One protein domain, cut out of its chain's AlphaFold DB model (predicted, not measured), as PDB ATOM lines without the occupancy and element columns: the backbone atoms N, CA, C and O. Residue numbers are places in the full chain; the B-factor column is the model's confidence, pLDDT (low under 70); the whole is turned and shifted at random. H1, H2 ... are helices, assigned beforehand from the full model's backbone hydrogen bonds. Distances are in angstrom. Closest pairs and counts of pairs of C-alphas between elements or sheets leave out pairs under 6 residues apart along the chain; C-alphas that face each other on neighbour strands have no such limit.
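Overview. This is residues 104 to 214 of the 233 residues of an uncharacterized protein of Deltaproteobacteria bacterium (UniProt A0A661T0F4). Two long helices, H7 and H1, run side by side the same way, and H6 stands across the end where both begin, reaching from H5 toward H7. H3 begins in the middle, at H1, and slants away, with small H4 at its far corner, while H2 and H5 lie on the side away from H7. The printed part has 111 residues with seven named helices, H1 to H7 in chain order, and no named strand; the class is all helix. It is compact, with a radius of gyration of the C-alphas of 14.4 A and spans of 43 by 31 by 27 A.

Arrangement. Start at H7, residues 191 to 213, which touches H1, residues 110 to 128, at C-alphas 202 and 118, 6.4 A apart, the closest pair; the tilt is shallow, 17 degrees. H1 is the hub. With residues 118 to 122 alone it touches H3, residues 141 to 152, opposite ways at a steep tilt of 42 degrees, closest at C-alphas 119 and 141, 6.5 A. With residues 123 to 127 alone it touches H2, residues 133 to 137, closest at C-alphas 123 and 133, 5.9 A. H2 only just touches H5, residues 166 to 175, with 3 pairs of C-alphas within 8 A, the closest those of Leu 137 and Ala 166, 5.2 A. H6, residues 177 to 189, touches H5 only at the corner, C-alphas 180 and 173 being closest at 5.2 A. H6 is close to H7 but not clearly touching, about perpendicular at 86 degrees, closest at C-alphas 187 and 194, 6.3 A. H4, residues 154 to 158, touches H3 only at the corner, closest at C-alphas 157 and 150, 5.2 A. Each O i to N i+4 pair is within hydrogen-bond range in H1, H3, H4, H5, H6 and H7; H2 has 0 of 1, and 0 of 2 O i to N i+3 pairs.

Along the chain. Find C-alpha 191 at (20.855, 50.471, 12.786); from there H7 runs 32.3 A to C-alpha 213 at (-1.303, 27.145, 15.208). H1 begins at C-alpha 110, (11.748, 53.890, 10.700), and runs 27.4 A; H6 measures 18.3 A and H3 16.3 A.

Size, cuts and confidence. The C-alphas of Lys 158 and Gly 214, the two farthest apart, are 44.0 A apart. The printed part has no cut and no long link. Look for low confidence, pLDDT under 70, in 40 residues, among them 133 to 140 and 152 to 176.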
ATOM      1  N   LEU A 104       1.553  62.175  18.940       46.03
ATOM      2  CA  LEU A 104       1.189  63.542  18.555       46.03
ATOM      3  C   LEU A 104       2.286  64.567  18.891       46.03
ATOM      4  O   LEU A 104       2.246  65.688  18.386       46.03
ATOM      5  N   GLU A 105       3.248  64.212  19.744       51.06
ATOM      6  CA  GLU A 105       4.316  65.111  20.164       51.06
ATOM      7  C   GLU A 105       5.587  64.984  19.315       51.06
ATOM      8  O   GLU A 105       6.421  65.890  19.360       51.06
ATOM      9  N   ASN A 106       5.779  63.897  18.548       59.97
ATOM     10  CA  ASN A 106       7.067  63.619  17.909       59.97
ATOM     11  C   ASN A 106       6.955  62.963  16.521       59.97
ATOM     12  O   ASN A 106       6.183  62.024  16.342       59.97
ATOM     13  N   PRO A 107       7.834  63.338  15.571       64.12
ATOM     14  CA  PRO A 107       7.967  62.627  14.307       64.12
ATOM     15  C   PRO A 107       8.301  61.144  14.506       64.12
ATOM     16  O   PRO A 107       9.116  60.774  15.367       64.12
ATOM     17  N   ILE A 108       7.696  60.305  13.667       69.56
ATOM     18  CA  ILE A 108       7.910  58.855  13.663       69.56
ATOM     19  C   ILE A 108       9.113  58.524  12.784       69.56
ATOM     20  O   ILE A 108       9.213  58.981  11.642       69.56
ATOM     21  N   ALA A 109      10.024  57.709  13.314       75.75
ATOM     22  CA  ALA A 109      11.183  57.207  12.590       75.75
ATOM     23  C   ALA A 109      10.988  55.741  12.164       75.75
ATOM     24  O   ALA A 109      10.187  55.003  12.733       75.75
ATOM     25  N   VAL A 110      11.775  55.287  11.183       80.69
ATOM     26  CA  VAL A 110      11.748  53.890  10.700       80.69
ATOM     27  C   VAL A 110      11.902  52.855  11.832       80.69
ATOM     28  O   VAL A 110      11.140  51.887  11.831       80.69
ATOM     29  N   PRO A 111      12.804  53.030  12.823       78.69
ATOM     30  CA  PRO A 111      12.868  52.132  13.973       78.69
ATOM     31  C   PRO A 111      11.565  51.977  14.750       78.69
ATOM     32  O   PRO A 111      11.273  50.878  15.209       78.69
ATOM     33  N   ASP A 112      10.791  53.056  14.886       76.00
ATOM     34  CA  ASP A 112       9.544  53.050  15.649       76.00
ATOM     35  C   ASP A 112       8.510  52.157  14.941       76.00
ATOM     36  O   ASP A 112       7.878  51.312  15.570       76.00
ATOM     37  N   ILE A 113       8.421  52.257  13.608       82.81
ATOM     38  CA  ILE A 113       7.552  51.408  12.775       82.81
ATOM     39  C   ILE A 113       7.939  49.932  12.920       82.81
ATOM     40  O   ILE A 113       7.078  49.081  13.125       82.81
ATOM     41  N   ILE A 114       9.235  49.622  12.831       85.75
ATOM     42  CA  ILE A 114       9.732  48.244  12.923       85.75
ATOM     43  C   ILE A 114       9.473  47.669  14.313       85.75
ATOM     44  O   ILE A 114       8.971  46.555  14.424       85.75
ATOM     45  N   ALA A 115       9.768  48.429  15.369       79.50
ATOM     46  CA  ALA A 115       9.510  47.999  16.735       79.50
ATOM     47  C   ALA A 115       8.021  47.713  16.967       79.50
ATOM     48  O   ALA A 115       7.703  46.710  17.604       79.50
ATOM     49  N   THR A 116       7.121  48.534  16.411       82.31
ATOM     50  CA  THR A 116       5.682  48.265  16.492       82.31
ATOM     51  C   THR A 116       5.278  47.015  15.724       82.31
ATOM     52  O   THR A 116       4.477  46.236  16.223       82.31
ATOM     53  N   ILE A 117       5.827  46.781  14.529       89.75
ATOM     54  CA  ILE A 117       5.522  45.555  13.776       89.75
ATOM     55  C   ILE A 117       5.827  44.318  14.619       89.75
ATOM     56  O   ILE A 117       4.978  43.434  14.744       89.75
ATOM     57  N   VAL A 118       7.015  44.270  15.220       89.06
ATOM     58  CA  VAL A 118       7.438  43.129  16.032       89.06
ATOM     59  C   VAL A 118       6.568  42.986  17.283       89.06
ATOM     60  O   VAL A 118       6.044  41.904  17.541       89.06
ATOM     61  N   SER A 119       6.352  44.074  18.030       82.62
ATOM     62  CA  SER A 119       5.586  44.025  19.282       82.62
ATOM     63  C   SER A 119       4.105  43.708  19.068       82.62
ATOM     64  O   SER A 119       3.533  42.935  19.835       82.62
ATOM     65  N   SER A 120       3.481  44.245  18.017       87.31
ATOM     66  CA  SER A 120       2.093  43.929  17.664       87.31
ATOM     67  C   SER A 120       1.943  42.483  17.200       87.31
ATOM     68  O   SER A 120       0.959  41.836  17.551       87.31
ATOM     69  N   THR A 121       2.925  41.954  16.464       92.12
ATOM     70  CA  THR A 121       2.935  40.544  16.041       92.12
ATOM     71  C   THR A 121       3.009  39.613  17.247       92.12
ATOM     72  O   THR A 121       2.190  38.707  17.378       92.12
ATOM     73  N   GLU A 122       3.942  39.866  18.166       88.69
ATOM     74  CA  GLU A 122       4.084  39.092  19.404       88.69
ATOM     75  C   GLU A 122       2.816  39.166  20.271       88.69
ATOM     76  O   GLU A 122       2.330  38.144  20.756       88.69
ATOM     77  N   LYS A 123       2.231  40.363  20.416       86.25
ATOM     78  CA  LYS A 123       0.983  40.566  21.162       86.25
ATOM     79  C   LYS A 123      -0.171  39.741  20.590       86.25
ATOM     80  O   LYS A 123      -0.917  39.146  21.367       86.25
ATOM     81  N   GLU A 124      -0.330  39.710  19.267       91.25
ATOM     82  CA  GLU A 124      -1.426  38.967  18.637       91.25
ATOM     83  C   GLU A 124      -1.219  37.450  18.749       91.25
ATOM     84  O   GLU A 124      -2.170  36.733  19.040       91.25
ATOM     85  N   ILE A 125       0.023  36.964  18.636       92.00
ATOM     86  CA  ILE A 125       0.360  35.548  18.873       92.00
ATOM     87  C   ILE A 125      -0.001  35.132  20.299       92.00
ATOM     88  O   ILE A 125      -0.639  34.108  20.507       92.00
ATOM     89  N   ILE A 126       0.351  35.935  21.298       88.38
ATOM     90  CA  ILE A 126       0.063  35.608  22.701       88.38
ATOM     91  C   ILE A 126      -1.439  35.619  22.966       88.38
ATOM     92  O   ILE A 126      -1.954  34.773  23.698       88.38
ATOM     93  N   LYS A 127      -2.152  36.581  22.379       89.69
ATOM     94  CA  LYS A 127      -3.610  36.633  22.456       89.69
ATOM     95  C   LYS A 127      -4.239  35.375  21.849       89.69
ATOM     96  O   LYS A 127      -5.172  34.840  22.444       89.69
ATOM     97  N   GLU A 128      -3.702  34.878  20.737       92.06
ATOM     98  CA  GLU A 128      -4.111  33.609  20.122       92.06
ATOM     99  C   GLU A 128      -3.862  32.406  21.051       92.06
ATOM    100  O   GLU A 128      -4.706  31.519  21.156       92.06
ATOM    101  N   GLU A 129      -2.760  32.395  21.809       89.75
ATOM    102  CA  GLU A 129      -2.491  31.370  22.835       89.75
ATOM    103  C   GLU A 129      -3.452  31.444  24.043       89.75
ATOM    104  O   GLU A 129      -3.394  30.598  24.939       89.75
ATOM    105  N   GLY A 130      -4.328  32.456  24.108       86.25
ATOM    106  CA  GLY A 130      -5.151  32.754  25.282       86.25
ATOM    107  C   GLY A 130      -4.345  33.344  26.445       86.25
ATOM    108  O   GLY A 130      -4.795  33.317  27.594       86.25
ATOM    109  N   GLY A 131      -3.140  33.839  26.159       79.81
ATOM    110  CA  GLY A 131      -2.237  34.455  27.117       79.81
ATOM    111  C   GLY A 131      -2.652  35.872  27.513       79.81
ATOM    112  O   GLY A 131      -3.429  36.555  26.846       79.81
ATOM    113  N   ASP A 132      -2.093  36.334  28.628       76.56
ATOM    114  CA  ASP A 132      -2.273  37.703  29.104       76.56
ATOM    115  C   ASP A 132      -1.313  38.645  28.360       76.56
ATOM    116  O   ASP A 132      -0.099  38.636  28.588       76.56
ATOM    117  N   THR A 133      -1.869  39.481  27.480       68.44
ATOM    118  CA  THR A 133      -1.096  40.432  26.671       68.44
ATOM    119  C   THR A 133      -0.360  41.489  27.502       68.44
ATOM    120  O   THR A 133       0.618  42.051  27.015       68.44
ATOM    121  N   GLU A 134      -0.791  41.779  28.738       63.72
ATOM    122  CA  GLU A 134      -0.074  42.729  29.602       63.72
ATOM    123  C   GLU A 134       1.197  42.104  30.190       63.72
ATOM    124  O   GLU A 134       2.236  42.761  30.248       63.72
ATOM    125  N   LYS A 135       1.150  40.815  30.554       57.53
ATOM    126  CA  LYS A 135       2.318  40.067  31.063       57.53
ATOM    127  C   LYS A 135       3.314  39.708  29.970       57.53
ATOM    128  O   LYS A 135       4.513  39.657  30.220       57.53
ATOM    129  N   ALA A 136       2.821  39.488  28.762       54.19
ATOM    130  CA  ALA A 136       3.621  39.217  27.577       54.19
ATOM    131  C   ALA A 136       4.663  40.285  27.263       54.19
ATOM    132  O   ALA A 136       5.798  39.961  26.915       54.19
ATOM    133  N   LEU A 137       4.297  41.558  27.441       54.19
ATOM    134  CA  LEU A 137       5.239  42.656  27.280       54.19
ATOM    135  C   LEU A 137       6.464  42.408  28.175       54.19
ATOM    136  O   LEU A 137       7.592  42.510  27.703       54.19
ATOM    137  N   ASP A 138       6.268  41.975  29.423       52.97
ATOM    138  CA  ASP A 138       7.330  41.807  30.421       52.97
ATOM    139  C   ASP A 138       8.343  40.669  30.143       52.97
ATOM    140  O   ASP A 138       9.405  40.622  30.788       52.97
ATOM    141  N   GLU A 139       8.079  39.792  29.169       58.38
ATOM    142  CA  GLU A 139       8.966  38.687  28.750       58.38
ATOM    143  C   GLU A 139       9.288  38.667  27.241       58.38
ATOM    144  O   GLU A 139      10.111  37.861  26.802       58.38
ATOM    145  N   GLY A 140       8.711  39.590  26.468       67.75
ATOM    146  CA  GLY A 140       8.764  39.600  25.007       67.75
ATOM    147  C   GLY A 140       9.942  40.339  24.351       67.75
ATOM    148  O   GLY A 140      10.983  40.612  24.964       67.75
ATOM    149  N   TYR A 141       9.773  40.697  23.077       71.38
ATOM    150  CA  TYR A 141      10.775  41.324  22.207       71.38
ATOM    151  C   TYR A 141      11.352  42.609  22.797       71.38
ATOM    152  O   TYR A 141      12.555  42.842  22.724       71.38
ATOM    153  N   LEU A 142      10.534  43.437  23.451       66.88
ATOM    154  CA  LEU A 142      11.002  44.695  24.046       66.88
ATOM    155  C   LEU A 142      12.089  44.477  25.105       66.88
ATOM    156  O   LEU A 142      13.013  45.282  25.226       66.88
ATOM    157  N   LYS A 143      12.023  43.364  25.838       71.94
ATOM    158  CA  LYS A 143      13.055  42.972  26.801       71.94
ATOM    159  C   LYS A 143      14.313  42.465  26.099       71.94
ATOM    160  O   LYS A 143      15.416  42.800  26.534       71.94
ATOM    161  N   ARG A 144      14.171  41.693  25.013       74.69
ATOM    162  CA  ARG A 144      15.298  41.237  24.174       74.69
ATOM    163  C   ARG A 144      16.022  42.422  23.534       74.69
ATOM    164  O   ARG A 144      17.229  42.559  23.719       74.69
ATOM    165  N   LEU A 145      15.273  43.354  22.945       73.38
ATOM    166  CA  LEU A 145      15.774  44.618  22.412       73.38
ATOM    167  C   LEU A 145      16.491  45.448  23.488       73.38
ATOM    168  O   LEU A 145      17.585  45.958  23.251       73.38
ATOM    169  N   TRP A 146      15.922  45.554  24.695       71.94
ATOM    170  CA  TRP A 146      16.571  46.245  25.814       71.94
ATOM    171  C   TRP A 146      17.898  45.592  26.220       71.94
ATOM    172  O   TRP A 146      18.903  46.281  26.411       71.94
ATOM    173  N   ASN A 147      17.931  44.261  26.301       76.38
ATOM    174  CA  ASN A 147      19.151  43.511  26.596       76.38
ATOM    175  C   ASN A 147      20.215  43.706  25.503       76.38
ATOM    176  O   ASN A 147      21.386  43.921  25.820       76.38
ATOM    177  N   TRP A 148      19.817  43.689  24.230       79.00
ATOM    178  CA  TRP A 148      20.702  43.975  23.101       79.00
ATOM    179  C   TRP A 148      21.290  45.393  23.174       79.00
ATOM    180  O   TRP A 148      22.504  45.562  23.030       79.00
ATOM    181  N   MET A 149      20.472  46.407  23.486       73.62
ATOM    182  CA  MET A 149      20.943  47.790  23.649       73.62
ATOM    183  C   MET A 149      21.951  47.919  24.795       73.62
ATOM    184  O   MET A 149      23.001  48.533  24.616       73.62
ATOM    185  N   LYS A 150      21.690  47.283  25.945       74.12
ATOM    186  CA  LYS A 150      22.619  47.280  27.086       74.12
ATOM    187  C   LYS A 150      23.966  46.631  26.747       74.12
ATOM    188  O   LYS A 150      25.004  47.073  27.229       74.12
ATOM    189  N   ASN A 151      23.956  45.583  25.926       74.12
ATOM    190  CA  ASN A 151      25.182  44.914  25.492       74.12
ATOM    191  C   ASN A 151      25.953  45.718  24.434       74.12
ATOM    192  O   ASN A 151      27.164  45.549  24.306       74.12
ATOM    193  N   THR A 152      25.262  46.586  23.691       69.94
ATOM    194  CA  THR A 152      25.844  47.418  22.628       69.94
ATOM    195  C   THR A 152      26.412  48.738  23.168       69.94
ATOM    196  O   THR A 152      27.412  49.223  22.640       69.94
ATOM    197  N   ASP A 153      25.828  49.303  24.230       67.00
ATOM    198  CA  ASP A 153      26.252  50.580  24.817       67.00
ATOM    199  C   ASP A 153      26.832  50.420  26.239       67.00
ATOM    200  O   ASP A 153      26.161  50.011  27.190       67.00
ATOM    201  N   ILE A 154      28.104  50.796  26.396       58.38
ATOM    202  CA  ILE A 154      28.847  50.742  27.661       58.38
ATOM    203  C   ILE A 154      28.256  51.707  28.708       58.38
ATOM    204  O   ILE A 154      28.353  51.428  29.906       58.38
ATOM    205  N   GLU A 155      27.645  52.825  28.299       58.69
ATOM    206  CA  GLU A 155      27.021  53.785  29.220       58.69
ATOM    207  C   GLU A 155      25.717  53.239  29.814       58.69
ATOM    208  O   GLU A 155      25.528  53.311  31.031       58.69
ATOM    209  N   LEU A 156      24.875  52.587  29.001       58.75
ATOM    210  CA  LEU A 156      23.692  51.862  29.488       58.75
ATOM    211  C   LEU A 156      24.056  50.683  30.390       58.75
ATOM    212  O   LEU A 156      23.311  50.353  31.310       58.75
ATOM    213  N   ASN A 157      25.196  50.040  30.137       56.28
ATOM    214  CA  ASN A 157      25.671  48.939  30.966       56.28
ATOM    215  C   ASN A 157      26.142  49.412  32.356       56.28
ATOM    216  O   ASN A 157      25.991  48.690  33.341       56.28
ATOM    217  N   LYS A 158      26.689  50.636  32.444       52.91
ATOM    218  CA  LYS A 158      27.139  51.270  33.698       52.91
ATOM    219  C   LYS A 158      26.012  51.915  34.494       52.91
ATOM    220  O   LYS A 158      26.127  52.025  35.713       52.91
ATOM    221  N   ALA A 159      24.950  52.361  33.832       56.59
ATOM    222  CA  ALA A 159      23.730  52.710  34.529       56.59
ATOM    223  C   ALA A 159      23.166  51.416  35.137       56.59
ATOM    224  O   ALA A 159      22.763  50.512  34.410       56.59
ATOM    225  N   GLU A 160      23.135  51.304  36.466       48.59
ATOM    226  CA  GLU A 160      22.461  50.223  37.207       48.59
ATOM    227  C   GLU A 160      20.927  50.276  37.027       48.59
ATOM    228  O   GLU A 160      20.144  50.153  37.966       48.59
ATOM    229  N   LEU A 161      20.453  50.492  35.801       53.72
ATOM    230  CA  LEU A 161      19.070  50.319  35.418       53.72
ATOM    231  C   LEU A 161      18.791  48.816  35.452       53.72
ATOM    232  O   LEU A 161      19.048  48.078  34.497       53.72
ATOM    233  N   THR A 162      18.293  48.355  36.601       55.50
ATOM    234  CA  THR A 162      17.521  47.111  36.728       55.50
ATOM    235  C   THR A 162      16.631  46.966  35.503       55.50
ATOM    236  O   THR A 162      15.933  47.927  35.183       55.50
ATOM    237  N   ILE A 163      16.662  45.801  34.839       55.94
ATOM    238  CA  ILE A 163      15.817  45.502  33.673       55.94
ATOM    239  C   ILE A 163      14.377  45.853  34.067       55.94
ATOM    240  O   ILE A 163      13.815  45.170  34.931       55.94
ATOM    241  N   PRO A 164      13.795  46.940  33.528       59.91
ATOM    242  CA  PRO A 164      12.407  47.244  33.800       59.91
ATOM    243  C   PRO A 164      11.583  46.087  33.238       59.91
ATOM    244  O   PRO A 164      11.929  45.527  32.196       59.91
ATOM    245  N   SER A 165      10.481  45.737  33.897       62.34
ATOM    246  CA  SER A 165       9.433  44.995  33.196       62.34
ATOM    247  C   SER A 165       9.074  45.802  31.932       62.34
ATOM    248  O   SER A 165       9.178  47.035  31.952       62.34
ATOM    249  N   ALA A 166       8.764  45.179  30.798       59.97
ATOM    250  CA  ALA A 166       8.605  45.963  29.576       59.97
ATOM    251  C   ALA A 166       7.422  46.934  29.654       59.97
ATOM    252  O   ALA A 166       7.497  48.001  29.054       59.97
ATOM    253  N   GLY A 167       6.394  46.649  30.462       61.41
ATOM    254  CA  GLY A 167       5.365  47.641  30.790       61.41
ATOM    255  C   GLY A 167       5.962  48.909  31.419       61.41
ATOM    256  O   GLY A 167       5.637  50.030  31.019       61.41
ATOM    257  N   LYS A 168       6.926  48.748  32.335       66.88
ATOM    258  CA  LYS A 168       7.687  49.861  32.920       66.88
ATOM    259  C   LYS A 168       8.619  50.522  31.900       66.88
ATOM    260  O   LYS A 168       8.738  51.742  31.913       66.88
ATOM    261  N   LEU A 169       9.242  49.757  31.001       66.06
ATOM    262  CA  LEU A 169      10.082  50.305  29.933       66.06
ATOM    263  C   LEU A 169       9.269  51.187  28.976       66.06
ATOM    264  O   LEU A 169       9.667  52.317  28.709       66.06
ATOM    265  N   ILE A 170       8.111  50.708  28.515       64.12
ATOM    266  CA  ILE A 170       7.183  51.473  27.673       64.12
ATOM    267  C   ILE A 170       6.743  52.740  28.407       64.12
ATOM    268  O   ILE A 170       6.763  53.826  27.828       64.12
ATOM    269  N   TYR A 171       6.377  52.626  29.687       67.12
ATOM    270  CA  TYR A 171       5.996  53.776  30.503       67.12
ATOM    271  C   TYR A 171       7.132  54.801  30.630       67.12
ATOM    272  O   TYR A 171       6.907  55.999  30.451       67.12
ATOM    273  N   GLU A 172       8.365  54.362  30.888       67.19
ATOM    274  CA  GLU A 172       9.529  55.248  30.967       67.19
ATOM    275  C   GLU A 172       9.877  55.872  29.613       67.19
ATOM    276  O   GLU A 172      10.169  57.063  29.560       67.19
ATOM    277  N   MET A 173       9.787  55.127  28.510       65.75
ATOM    278  CA  MET A 173       9.969  55.677  27.164       65.75
ATOM    279  C   MET A 173       8.907  56.732  26.837       65.75
ATOM    280  O   MET A 173       9.236  57.763  26.246       65.75
ATOM    281  N   LYS A 174       7.652  56.514  27.256       65.25
ATOM    282  CA  LYS A 174       6.563  57.488  27.097       65.25
ATOM    283  C   LYS A 174       6.800  58.746  27.931       65.25
ATOM    284  O   LYS A 174       6.683  59.844  27.406       65.25
ATOM    285  N   THR A 175       7.184  58.594  29.196       67.19
ATOM    286  CA  THR A 175       7.264  59.705  30.162       67.19
ATOM    287  C   THR A 175       8.599  60.452  30.176       67.19
ATOM    288  O   THR A 175       8.647  61.599  30.617       67.19
ATOM    289  N   ARG A 176       9.697  59.839  29.707       68.81
ATOM    290  CA  ARG A 176      11.055  60.407  29.772       68.81
ATOM    291  C   ARG A 176      11.620  60.646  28.372       68.81
ATOM    292  O   ARG A 176      12.192  59.750  27.751       68.81
ATOM    293  N   SER A 177      11.553  61.895  27.915       70.31
ATOM    294  CA  SER A 177      12.103  62.318  26.617       70.31
ATOM    295  C   SER A 177      13.603  62.022  26.466       70.31
ATOM    296  O   SER A 177      14.045  61.599  25.400       70.31
ATOM    297  N   THR A 178      14.392  62.168  27.537       72.31
ATOM    298  CA  THR A 178      15.844  61.922  27.524       72.31
ATOM    299  C   THR A 178      16.203  60.452  27.311       72.31
ATOM    300  O   THR A 178      17.091  60.152  26.516       72.31
ATOM    301  N   LEU A 179      15.489  59.531  27.968       67.94
ATOM    302  CA  LEU A 179      15.678  58.089  27.793       67.94
ATOM    303  C   LEU A 179      15.300  57.667  26.370       67.94
ATOM    304  O   LEU A 179      16.043  56.936  25.720       67.94
ATOM    305  N   ARG A 180      14.187  58.194  25.852       71.25
ATOM    306  CA  ARG A 180      13.749  57.939  24.478       71.25
ATOM    307  C   ARG A 180      14.765  58.423  23.442       71.25
ATOM    308  O   ARG A 180      15.092  57.681  22.520       71.25
ATOM    309  N   GLN A 181      15.290  59.640  23.599       74.31
ATOM    310  CA  GLN A 181      16.307  60.174  22.691       74.31
ATOM    311  C   GLN A 181      17.585  59.331  22.722       74.31
ATOM    312  O   GLN A 181      18.185  59.076  21.682       74.31
ATOM    313  N   HIS A 182      17.986  58.866  23.904       74.31
ATOM    314  CA  HIS A 182      19.156  58.011  24.056       74.31
ATOM    315  C   HIS A 182      18.966  56.650  23.363       74.31
ATOM    316  O   HIS A 182      19.817  56.250  22.575       74.31
ATOM    317  N   VAL A 183      17.805  56.004  23.539       74.31
ATOM    318  CA  VAL A 183      17.425  54.780  22.803       74.31
ATOM    319  C   VAL A 183      17.477  55.006  21.289       74.31
ATOM    320  O   VAL A 183      18.085  54.219  20.565       74.31
ATOM    321  N   ARG A 184      16.911  56.115  20.799       75.62
ATOM    322  CA  ARG A 184      16.961  56.469  19.371       75.62
ATOM    323  C   ARG A 184      18.391  56.651  18.864       75.62
ATOM    324  O   ARG A 184      18.701  56.181  17.774       75.62
ATOM    325  N   ASN A 185      19.267  57.281  19.643       79.00
ATOM    326  CA  ASN A 185      20.669  57.470  19.266       79.00
ATOM    327  C   ASN A 185      21.425  56.135  19.167       79.00
ATOM    328  O   ASN A 185      22.229  55.965  18.253       79.00
ATOM    329  N   ILE A 186      21.146  55.185  20.065       76.88
ATOM    330  CA  ILE A 186      21.736  53.837  20.032       76.88
ATOM    331  C   ILE A 186      21.253  53.066  18.805       76.88
ATOM    332  O   ILE A 186      22.047  52.453  18.094       76.88
ATOM    333  N   ILE A 187      19.951  53.126  18.512       80.25
ATOM    334  CA  ILE A 187      19.415  52.480  17.313       80.25
ATOM    335  C   ILE A 187      19.994  53.127  16.050       80.25
ATOM    336  O   ILE A 187      20.349  52.419  15.115       80.25
ATOM    337  N   ALA A 188      20.140  54.452  16.014       80.69
ATOM    338  CA  ALA A 188      20.732  55.144  14.875       80.69
ATOM    339  C   ALA A 188      22.211  54.772  14.668       80.69
ATOM    340  O   ALA A 188      22.642  54.601  13.527       80.69
ATOM    341  N   SER A 189      22.986  54.610  15.746       82.69
ATOM    342  CA  SER A 189      24.405  54.240  15.667       82.69
ATOM    343  C   SER A 189      24.629  52.765  15.318       82.69
ATOM    344  O   SER A 189      25.645  52.442  14.702       82.69
ATOM    345  N   ASN A 190      23.676  51.882  15.641       83.00
ATOM    346  CA  ASN A 190      23.730  50.453  15.324       83.00
ATOM    347  C   ASN A 190      22.498  49.966  14.537       83.00
ATOM    348  O   ASN A 190      21.914  48.919  14.831       83.00
ATOM    349  N   PHE A 191      22.099  50.728  13.516       84.25
ATOM    350  CA  PHE A 191      20.855  50.471  12.786       84.25
ATOM    351  C   PHE A 191      20.838  49.097  12.107       84.25
ATOM    352  O   PHE A 191      19.830  48.400  12.147       84.25
ATOM    353  N   SER A 192      21.959  48.655  11.531       87.00
ATOM    354  CA  SER A 192      22.057  47.325  10.914       87.00
ATOM    355  C   SER A 192      21.868  46.192  11.925       87.00
ATOM    356  O   SER A 192      21.199  45.208  11.612       87.00
ATOM    357  N   GLY A 193      22.413  46.340  13.136       86.94
ATOM    358  CA  GLY A 193      22.209  45.394  14.228       86.94
ATOM    359  C   GLY A 193      20.751  45.355  14.685       86.94
ATOM    360  O   GLY A 193      20.201  44.270  14.833       86.94
ATOM    361  N   PHE A 194      20.105  46.518  14.806       85.62
ATOM    362  CA  PHE A 194      18.680  46.616  15.137       85.62
ATOM    363  C   PHE A 194      17.789  45.922  14.094       85.62
ATOM    364  O   PHE A 194      16.913  45.139  14.448       85.62
ATOM    365  N   ILE A 195      18.032  46.165  12.801       89.25
ATOM    366  CA  ILE A 195      17.281  45.516  11.716       89.25
ATOM    367  C   ILE A 195      17.467  43.999  11.737       89.25
ATOM    368  O   ILE A 195      16.522  43.264  11.455       89.25
ATOM    369  N   LYS A 196      18.682  43.529  12.040       90.25
ATOM    370  CA  LYS A 196      18.954  42.099  12.157       90.25
ATOM    371  C   LYS A 196      18.176  41.488  13.324       90.25
ATOM    372  O   LYS A 196      17.478  40.512  13.106       90.25
ATOM    373  N   GLU A 197      18.231  42.100  14.504       87.12
ATOM    374  CA  GLU A 197      17.497  41.630  15.687       87.12
ATOM    375  C   GLU A 197      15.985  41.556  15.422       87.12
ATOM    376  O   GLU A 197      15.351  40.540  15.690       87.12
ATOM    377  N   ALA A 198      15.408  42.601  14.818       88.62
ATOM    378  CA  ALA A 198      13.988  42.629  14.476       88.62
ATOM    379  C   ALA A 198      13.596  41.543  13.457       88.62
ATOM    380  O   ALA A 198      12.498  40.992  13.521       88.62
ATOM    381  N   ARG A 199      14.481  41.242  12.498       91.81
ATOM    382  CA  ARG A 199      14.270  40.164  11.524       91.81
ATOM    383  C   ARG A 199      14.308  38.799  12.197       91.81
ATOM    384  O   ARG A 199      13.381  38.026  11.989       91.81
ATOM    385  N   ASP A 200      15.358  38.530  12.968       91.62
ATOM    386  CA  ASP A 200      15.559  37.250  13.652       91.62
ATOM    387  C   ASP A 200      14.365  36.967  14.589       91.62
ATOM    388  O   ASP A 200      13.863  35.843  14.653       91.62
ATOM    389  N   GLU A 201      13.832  38.010  15.232       89.75
ATOM    390  CA  GLU A 201      12.609  37.922  16.026       89.75
ATOM    391  C   GLU A 201      11.372  37.558  15.191       89.75
ATOM    392  O   GLU A 201      10.665  36.609  15.524       89.75
ATOM    393  N   LEU A 202      11.094  38.281  14.099       92.75
ATOM    394  CA  LEU A 202       9.934  37.985  13.246       92.75
ATOM    395  C   LEU A 202      10.009  36.583  12.637       92.75
ATOM    396  O   LEU A 202       8.981  35.928  12.483       92.75
ATOM    397  N   GLU A 203      11.212  36.109  12.306       94.50
ATOM    398  CA  GLU A 203      11.429  34.737  11.848       94.50
ATOM    399  C   GLU A 203      11.087  33.724  12.950       94.50
ATOM    400  O   GLU A 203      10.380  32.752  12.676       94.50
ATOM    401  N   SER A 204      11.499  33.979  14.195       93.31
ATOM    402  CA  SER A 204      11.135  33.143  15.346       93.31
ATOM    403  C   SER A 204       9.622  33.111  15.581       93.31
ATOM    404  O   SER A 204       9.044  32.036  15.721       93.31
ATOM    405  N   LEU A 205       8.961  34.272  15.570       93.75
ATOM    406  CA  LEU A 205       7.506  34.374  15.728       93.75
ATOM    407  C   LEU A 205       6.760  33.645  14.601       93.75
ATOM    408  O   LEU A 205       5.751  32.984  14.842       93.75
ATOM    409  N   ASN A 206       7.270  33.716  13.370       95.75
ATOM    410  CA  ASN A 206       6.694  32.997  12.237       95.75
ATOM    411  C   ASN A 206       6.814  31.475  12.396       95.75
ATOM    412  O   ASN A 206       5.873  30.750  12.081       95.75
ATOM    413  N   VAL A 207       7.943  30.982  12.917       96.00
ATOM    414  CA  VAL A 207       8.108  29.559  13.251       96.00
ATOM    415  C   VAL A 207       7.100  29.127  14.316       96.00
ATOM    416  O   VAL A 207       6.466  28.083  14.151       96.00
ATOM    417  N   ASP A 208       6.909  29.931  15.361       93.06
ATOM    418  CA  ASP A 208       5.925  29.667  16.413       93.06
ATOM    419  C   ASP A 208       4.507  29.562  15.847       93.06
ATOM    420  O   ASP A 208       3.795  28.605  16.145       93.06
ATOM    421  N   VAL A 209       4.118  30.493  14.975       96.00
ATOM    422  CA  VAL A 209       2.809  30.483  14.308       96.00
ATOM    423  C   VAL A 209       2.591  29.206  13.494       96.00
ATOM    424  O   VAL A 209       1.526  28.587  13.585       96.00
ATOM    425  N   ILE A 210       3.606  28.774  12.743       96.62
ATOM    426  CA  ILE A 210       3.534  27.546  11.946       96.62
ATOM    427  C   ILE A 210       3.397  26.319  12.852       96.62
ATOM    428  O   ILE A 210       2.545  25.460  12.628       96.62
ATOM    429  N   GLN A 211       4.223  26.226  13.894       96.12
ATOM    430  CA  GLN A 211       4.290  25.035  14.742       96.12
ATOM    431  C   GLN A 211       3.119  24.916  15.717       96.12
ATOM    432  O   GLN A 211       2.637  23.808  15.956       96.12
ATOM    433  N   LYS A 212       2.679  26.031  16.305       94.62
ATOM    434  CA  LYS A 212       1.663  26.045  17.364       94.62
ATOM    435  C   LYS A 212       0.248  26.106  16.808       94.62
ATOM    436  O   LYS A 212      -0.635  25.441  17.343       94.62
ATOM    437  N   PHE A 213       0.035  26.881  15.744       95.62
ATOM    438  CA  PHE A 213      -1.303  27.145  15.208       95.62
ATOM    439  C   PHE A 213      -1.569  26.466  13.862       95.62
ATOM    440  O   PHE A 213      -2.686  26.554  13.357       95.62
ATOM    441  N   GLY A 214      -0.573  25.795  13.270       96.19
ATOM    442  CA  GLY A 214      -0.733  25.098  11.989       96.19
ATOM    443  C   GLY A 214      -0.997  26.031  10.804       96.19
ATOM    444  O   GLY A 214      -1.607  25.610   9.822       96.19
TER     445      GLY A 214